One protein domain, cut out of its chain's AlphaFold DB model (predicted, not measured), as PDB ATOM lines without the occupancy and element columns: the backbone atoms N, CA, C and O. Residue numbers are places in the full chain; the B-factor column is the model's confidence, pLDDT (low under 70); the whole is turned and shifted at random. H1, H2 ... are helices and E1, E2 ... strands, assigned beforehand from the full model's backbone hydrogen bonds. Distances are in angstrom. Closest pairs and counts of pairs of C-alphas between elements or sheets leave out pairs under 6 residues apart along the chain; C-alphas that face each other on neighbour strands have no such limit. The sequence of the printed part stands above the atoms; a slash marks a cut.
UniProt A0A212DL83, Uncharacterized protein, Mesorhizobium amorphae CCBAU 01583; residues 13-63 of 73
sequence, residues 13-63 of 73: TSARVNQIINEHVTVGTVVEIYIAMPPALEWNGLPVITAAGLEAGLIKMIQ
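Overview. This is residues 13 to 63 of the 73 residues of an uncharacterized protein of Mesorhizobium amorphae CCBAU 01583 (UniProt A0A212DL83). A long, open, rod-like shape has an extended stretch, residues 27 to 40, along one long side, with a helix folded back at one end of it and a small two-strand hairpin at the other. From the hairpin of E1 and E2 the second helix, H2, folds back toward H1 without reaching it, and the space between the two helices is left open. The printed part has 51 residues with two named helices and two named strands, in the order H1, E1, E2, H2; the sheet has the order E1 - E2, antiparallel, and the class is mostly helix. The whole is extended, with a radius of gyration of the C-alphas of 15.8 A and spans of 50 by 20 by 18 A.

Arrangement. H1, residues 13 to 26, is apart from H2, residues 50 to 62. H1 is also apart from E2, residues 46 to 48. E2 and E1, residues 41 to 43, form a hairpin of antiparallel strands, with 133 degrees between their directions. The C-alphas of Glu 42 and Pro 47 face each other at 4.5 A. N 43 and O 46, at 2.8 A, and N 48 and O 41, at 2.8 A, are within hydrogen-bond range. The closest C-alphas of E1 and H2 are those of Leu 41 and Thr 50, 6.8 A apart. In H1 and H2 every O i to N i+4 pair is within hydrogen-bond range.

Along the chain. H1 begins at C-alpha 13, (133.296, 208.053, 182.661), and measures 20.0 A from first to last C-alpha. E1 measures 6.9 A and begins at C-alpha 41, (158.079, 218.612, 172.139). E2 measures 6.4 A. H2 measures 18.2 A and ends at C-alpha 62, (149.374, 205.203, 190.334).

Size, cuts and confidence. The two C-alphas farthest apart are those of Val 27 and Asn 44, at 50.7 A. The link from H1 to E1 is long, with 14 residues; the links from E1 to E2 and from E2 to H2 are tight. Residues 13 to 20, 23 to 28 and 56 to 63 stand free. The printed part has no cut, its mean pLDDT is 92.3, and no printed residue is under 70.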
ATOM      1  N   THR A  13     132.131 207.753 181.811       80.50
ATOM      2  CA  THR A  13     133.296 208.053 182.661       80.50
ATOM      3  C   THR A  13     133.112 209.368 183.408       80.50
ATOM      4  O   THR A  13     133.222 209.365 184.630       80.50
ATOM      5  N   SER A  14     132.756 210.449 182.710       83.12
ATOM      6  CA  SER A  14     132.522 211.765 183.318       83.12
ATOM      7  C   SER A  14     131.414 211.713 184.369       83.12
ATOM      8  O   SER A  14     131.590 212.241 185.461       83.12
ATOM      9  N   ALA A  15     130.306 211.019 184.081       85.62
ATOM     10  CA  ALA A  15     129.206 210.854 185.033       85.62
ATOM     11  C   ALA A  15     129.661 210.151 186.324       85.62
ATOM     12  O   ALA A  15     129.376 210.626 187.420       85.62
ATOM     13  N   ARG A  16     130.430 209.061 186.194       86.62
ATOM     14  CA  ARG A  16     130.950 208.299 187.337       86.62
ATOM     15  C   ARG A  16     131.980 209.080 188.151       86.62
ATOM     16  O   ARG A  16     131.900 209.079 189.370       86.62
ATOM     17  N   VAL A  17     132.933 209.749 187.501       89.00
ATOM     18  CA  VAL A  17     133.933 210.577 188.200       89.00
ATOM     19  C   VAL A  17     133.249 211.738 188.922       89.00
ATOM     20  O   VAL A  17     133.548 211.992 190.083       89.00
ATOM     21  N   ASN A  18     132.276 212.389 188.278       90.00
ATOM     22  CA  ASN A  18     131.488 213.446 188.904       90.00
ATOM     23  C   ASN A  18     130.725 212.935 190.135       90.00
ATOM     24  O   ASN A  18     130.686 213.619 191.151       90.00
ATOM     25  N   GLN A  19     130.144 211.733 190.077       90.06
ATOM     26  CA  GLN A  19     129.499 211.129 191.244       90.06
ATOM     27  C   GLN A  19     130.489 210.943 192.408       90.06
ATOM     28  O   GLN A  19     130.213 211.419 193.503       90.06
ATOM     29  N   ILE A  20     131.663 210.351 192.151       90.88
ATOM     30  CA  ILE A  20     132.706 210.128 193.171       90.88
ATOM     31  C   ILE A  20     133.147 211.451 193.816       90.88
ATOM     32  O   ILE A  20     133.280 211.533 195.036       90.88
ATOM     33  N   ILE A  21     133.356 212.501 193.013       92.50
ATOM     34  CA  ILE A  21     133.734 213.830 193.520       92.50
ATOM     35  C   ILE A  21     132.627 214.397 194.416       92.50
ATOM     36  O   ILE A  21     132.915 214.863 195.516       92.50
ATOM     37  N   ASN A  22     131.366 214.335 193.977       93.44
ATOM     38  CA  ASN A  22     130.242 214.850 194.761       93.44
ATOM     39  C   ASN A  22     130.083 214.109 196.095       93.44
ATOM     40  O   ASN A  22     129.864 214.754 197.115       93.44
ATOM     41  N   GLU A  23     130.249 212.786 196.121       93.94
ATOM     42  CA  GLU A  23     130.212 212.003 197.364       93.94
ATOM     43  C   GLU A  23     131.248 212.515 198.380       93.94
ATOM     44  O   GLU A  23     130.902 212.766 199.531       93.94
ATOM     45  N   HIS A  24     132.484 212.794 197.952       93.94
ATOM     46  CA  HIS A  24     133.531 213.322 198.836       93.94
ATOM     47  C   HIS A  24     133.257 214.764 199.289       93.94
ATOM     48  O   HIS A  24     133.397 215.082 200.472       93.94
ATOM     49  N   VAL A  25     132.824 215.633 198.371       95.56
ATOM     50  CA  VAL A  25     132.511 217.036 198.689       95.56
ATOM     51  C   VAL A  25     131.335 217.132 199.664       95.56
ATOM     52  O   VAL A  25     131.385 217.918 200.608       95.56
ATOM     53  N   THR A  26     130.286 216.321 199.480       96.00
ATOM     54  CA  THR A  26     129.086 216.359 200.338       96.00
ATOM     55  C   THR A  26     129.367 215.974 201.790       96.00
ATOM     56  O   THR A  26     128.710 216.503 202.684       96.00
ATOM     57  N   VAL A  27     130.365 215.123 202.047       95.94
ATOM     58  CA  VAL A  27     130.799 214.766 203.410       95.94
ATOM     59  C   VAL A  27     131.849 215.728 203.987       95.94
ATOM     60  O   VAL A  27     132.401 215.468 205.052       95.94
ATOM     61  N   GLY A  28     132.135 216.841 203.302       96.12
ATOM     62  CA  GLY A  28     133.080 217.863 203.755       96.12
ATOM     63  C   GLY A  28     134.549 217.564 203.448       96.12
ATOM     64  O   GLY A  28     135.424 218.264 203.957       96.12
ATOM     65  N   THR A  29     134.846 216.556 202.621       96.94
ATOM     66  CA  THR A  29     136.225 216.291 202.181       96.94
ATOM     67  C   THR A  29     136.671 217.367 201.195       96.94
ATOM     68  O   THR A  29     135.963 217.673 200.232       96.94
ATOM     69  N   VAL A  30     137.871 217.916 201.396       94.62
ATOM     70  CA  VAL A  30     138.497 218.826 200.430       94.62
ATOM     71  C   VAL A  30     138.983 218.020 199.228       94.62
ATOM     72  O   VAL A  30     139.780 217.096 199.373       94.62
ATOM     73  N   VAL A  31     138.508 218.380 198.037       93.38
ATOM     74  CA  VAL A  31     138.975 217.807 196.770       93.38
ATOM     75  C   VAL A  31     139.983 218.762 196.140       93.38
ATOM     76  O   VAL A  31     139.645 219.898 195.810       93.38
ATOM     77  N   GLU A  32     141.215 218.295 195.959       94.50
ATOM     78  CA  GLU A  32     142.299 219.062 195.343       94.50
ATOM     79  C   GLU A  32     142.450 218.719 193.858       94.50
ATOM     80  O   GLU A  32     142.290 217.568 193.444       94.50
ATOM     81  N   ILE A  33     142.779 219.725 193.044       90.75
ATOM     82  CA  ILE A  33     143.008 219.565 191.605       90.75
ATOM     83  C   ILE A  33     144.461 219.906 191.305       90.75
ATOM     84  O   ILE A  33     144.889 221.049 191.459       90.75
ATOM     85  N   TYR A  34     145.192 218.912 190.815       92.12
ATOM     86  CA  TYR A  34     146.570 219.058 190.370       92.12
ATOM     87  C   TYR A  34     146.617 219.070 188.842       92.12
ATOM     88  O   TYR A  34     145.966 218.256 188.186       92.12
ATOM     89  N   ILE A  35     147.390 219.997 188.272       92.81
ATOM     90  CA  ILE A  35     147.528 220.164 186.822       92.81
ATOM     91  C   ILE A  35     148.995 219.972 186.450       92.81
ATOM     92  O   ILE A  35     149.870 220.649 186.986       92.81
ATOM     93  N   ALA A  36     149.252 219.078 185.498       92.00
ATOM     94  CA  ALA A  36     150.558 218.915 184.876       92.00
ATOM     95  C   ALA A  36     150.506 219.422 183.431       92.00
ATOM     96  O   ALA A  36     149.650 219.009 182.650       92.00
ATOM     97  N   MET A  37     151.428 220.317 183.077       92.31
ATOM     98  CA  MET A  37     151.538 220.898 181.738       92.31
ATOM     99  C   MET A  37     152.920 220.571 181.170       92.31
ATOM    100  O   MET A  37     153.854 221.350 181.367       92.31
ATOM    101  N   PRO A  38     153.096 219.401 180.526       92.44
ATOM    102  CA  PRO A  38     154.371 219.084 179.909       92.44
ATOM    103  C   PRO A  38     154.668 220.092 178.788       92.44
ATOM    104  O   PRO A  38     153.740 220.557 178.118       92.44
ATOM    105  N   PRO A  39     155.946 220.439 178.569       90.94
ATOM    106  CA  PRO A  39     156.315 221.341 177.490       90.94
ATOM    107  C   PRO A  39     155.953 220.738 176.127       90.94
ATOM    108  O   PRO A  39     155.827 219.516 175.970       90.94
ATOM    109  N   ALA A  40     155.809 221.613 175.130       91.19
ATOM    110  CA  ALA A  40     155.751 221.189 173.740       91.19
ATOM    111  C   ALA A  40     157.058 220.473 173.372       91.19
ATOM    112  O   ALA A  40     158.142 220.880 173.795       91.19
ATOM    113  N   LEU A  41     156.945 219.404 172.593       95.19
ATOM    114  CA  LEU A  41     158.079 218.612 172.139       95.19
ATOM    115  C   LEU A  41     157.902 218.300 170.659       95.19
ATOM    116  O   LEU A  41     156.781 218.099 170.191       95.19
ATOM    117  N   GLU A  42     159.018 218.206 169.950       96.06
ATOM    118  CA  GLU A  42     159.060 217.744 168.573       96.06
ATOM    119  C   GLU A  42     159.988 216.537 168.443       96.06
ATOM    120  O   GLU A  42     160.992 216.419 169.146       96.06
ATOM    121  N   TRP A  43     159.663 215.650 167.509       95.00
ATOM    122  CA  TRP A  43     160.519 214.553 167.089       95.00
ATOM    123  C   TRP A  43     160.753 214.660 165.584       95.00
ATOM    124  O   TRP A  43     159.829 214.483 164.796       95.00
ATOM    125  N   ASN A  44     161.983 214.998 165.183       95.62
ATOM    126  CA  ASN A  44     162.352 215.242 163.781       95.62
ATOM    127  C   ASN A  44     161.412 216.237 163.063       95.62
ATOM    128  O   ASN A  44     161.032 216.023 161.914       95.62
ATOM    129  N   GLY A  45     161.013 217.309 163.755       95.25
ATOM    130  CA  GLY A  45     160.094 218.331 163.237       95.25
ATOM    131  C   GLY A  45     158.608 217.952 163.284       95.25
ATOM    132  O   GLY A  45     157.773 218.720 162.813       95.25
ATOM    133  N   LEU A  46     158.248 216.787 163.838       94.94
ATOM    134  CA  LEU A  46     156.855 216.398 164.073       94.94
ATOM    135  C   LEU A  46     156.438 216.730 165.510       94.94
ATOM    136  O   LEU A  46     157.140 216.325 166.439       94.94
ATOM    137  N   PRO A  47     155.291 217.397 165.735       93.69
ATOM    138  CA  PRO A  47     154.824 217.705 167.080       93.69
ATOM    139  C   PRO A  47     154.443 216.428 167.836       93.69
ATOM    140  O   PRO A  47     153.735 215.560 167.322       93.69
ATOM    141  N   VAL A  48     154.879 216.336 169.089       93.56
ATOM    142  CA  VAL A  48     154.580 215.223 169.991       93.56
ATOM    143  C   VAL A  48     153.539 215.662 171.016       93.56
ATOM    144  O   VAL A  48     153.713 216.656 171.721       93.56
ATOM    145  N   ILE A  49     152.463 214.881 171.147       91.62
ATOM    146  CA  ILE A  49     151.436 215.085 172.180       91.62
ATOM    147  C   ILE A  49     151.964 214.544 173.517       91.62
ATOM    148  O   ILE A  49     151.662 213.423 173.929       91.62
ATOM    149  N   THR A  50     152.776 215.344 174.205       92.81
ATOM    150  CA  THR A  50     153.422 214.968 175.475       92.81
ATOM    151  C   THR A  50     152.423 214.721 176.604       92.81
ATOM    152  O   THR A  50     152.642 213.840 177.434       92.81
ATOM    153  N   ALA A  51     151.294 215.435 176.605       92.75
ATOM    154  CA  ALA A  51     150.226 215.265 177.590       92.75
ATOM    155  C   ALA A  51     149.650 213.840 177.606       92.75
ATOM    156  O   ALA A  51     149.477 213.274 178.680       92.75
ATOM    157  N   ALA A  52     149.432 213.230 176.436       90.69
ATOM    158  CA  ALA A  52     148.897 211.870 176.340       90.69
ATOM    159  C   ALA A  52     149.885 210.825 176.886       90.69
ATOM    160  O   ALA A  52     149.493 209.892 177.584       90.69
ATOM    161  N   GLY A  53     151.183 211.002 176.606       91.62
ATOM    162  CA  GLY A  53     152.235 210.140 177.150       91.62
ATOM    163  C   GLY A  53     152.357 210.258 178.671       91.62
ATOM    164  O   GLY A  53     152.453 209.245 179.364       91.62
ATOM    165  N   LEU A  54     152.296 211.485 179.197       93.31
ATOM    166  CA  LEU A  54     152.301 211.736 180.637       93.31
ATOM    167  C   LEU A  54     151.067 211.135 181.323       93.31
ATOM    168  O   LEU A  54     151.209 210.473 182.348       93.31
ATOM    169  N   GLU A  55     149.876 211.315 180.747       92.25
ATOM    170  CA  GLU A  55     148.631 210.728 181.250       92.25
ATOM    171  C   GLU A  55     148.736 209.199 181.338       92.25
ATOM    172  O   GLU A  55     148.491 208.626 182.399       92.25
ATOM    173  N   ALA A  56     149.172 208.536 180.263       91.56
ATOM    174  CA  ALA A  56     149.346 207.085 180.246       91.56
ATOM    175  C   ALA A  56     150.362 206.605 181.299       91.56
ATOM    176  O   ALA A  56     150.113 205.618 181.996       91.56
ATOM    177  N   GLY A  57     151.482 207.321 181.449       92.81
ATOM    178  CA  GLY A  57     152.489 207.040 182.472       92.81
ATOM    179  C   GLY A  57     151.935 207.158 183.891       92.81
ATOM    180  O   GLY A  57     152.125 206.250 184.697       92.81
ATOM    181  N   LEU A  58     151.188 208.229 184.181       92.69
ATOM    182  CA  LEU A  58     150.545 208.437 185.480       92.69
ATOM    183  C   LEU A  58     149.513 207.349 185.773       92.69
ATOM    184  O   LEU A  58     149.551 206.763 186.851       92.69
ATOM    185  N   ILE A  59     148.640 207.029 184.813       91.56
ATOM    186  CA  ILE A  59     147.638 205.963 184.950       91.56
ATOM    187  C   ILE A  59     148.301 204.637 185.314       91.56
ATOM    188  O   ILE A  59     147.837 203.964 186.232       91.56
ATOM    189  N   LYS A  60     149.378 204.271 184.612       91.44
ATOM    190  CA  LYS A  60     150.102 203.025 184.862       91.44
ATOM    191  C   LYS A  60     150.815 203.033 186.215       91.44
ATOM    192  O   LYS A  60     150.861 202.006 186.878       91.44
ATOM    193  N   MET A  61     151.378 204.172 186.611       92.25
ATOM    194  CA  MET A  61     152.165 204.296 187.837       92.25
ATOM    195  C   MET A  61     151.302 204.276 189.103       92.25
ATOM    196  O   MET A  61     151.681 203.631 190.073       92.25
ATOM    197  N   ILE A  62     150.179 205.004 189.115       91.69
ATOM    198  CA  ILE A  62     149.374 205.203 190.334       91.69
ATOM    199  C   ILE A  62     148.066 204.409 190.337       91.69
ATOM    200  O   ILE A  62     147.390 204.394 191.360       91.69
ATOM    201  N   GLN A  63     147.692 203.806 189.201       89.56
ATOM    202  CA  GLN A  63     146.478 203.000 189.018       89.56
ATOM    203  C   GLN A  63     145.250 203.610 189.714       89.56
ATOM    204  O   GLN A  63     144.651 202.994 190.599       89.56
TER     205      GLN A  63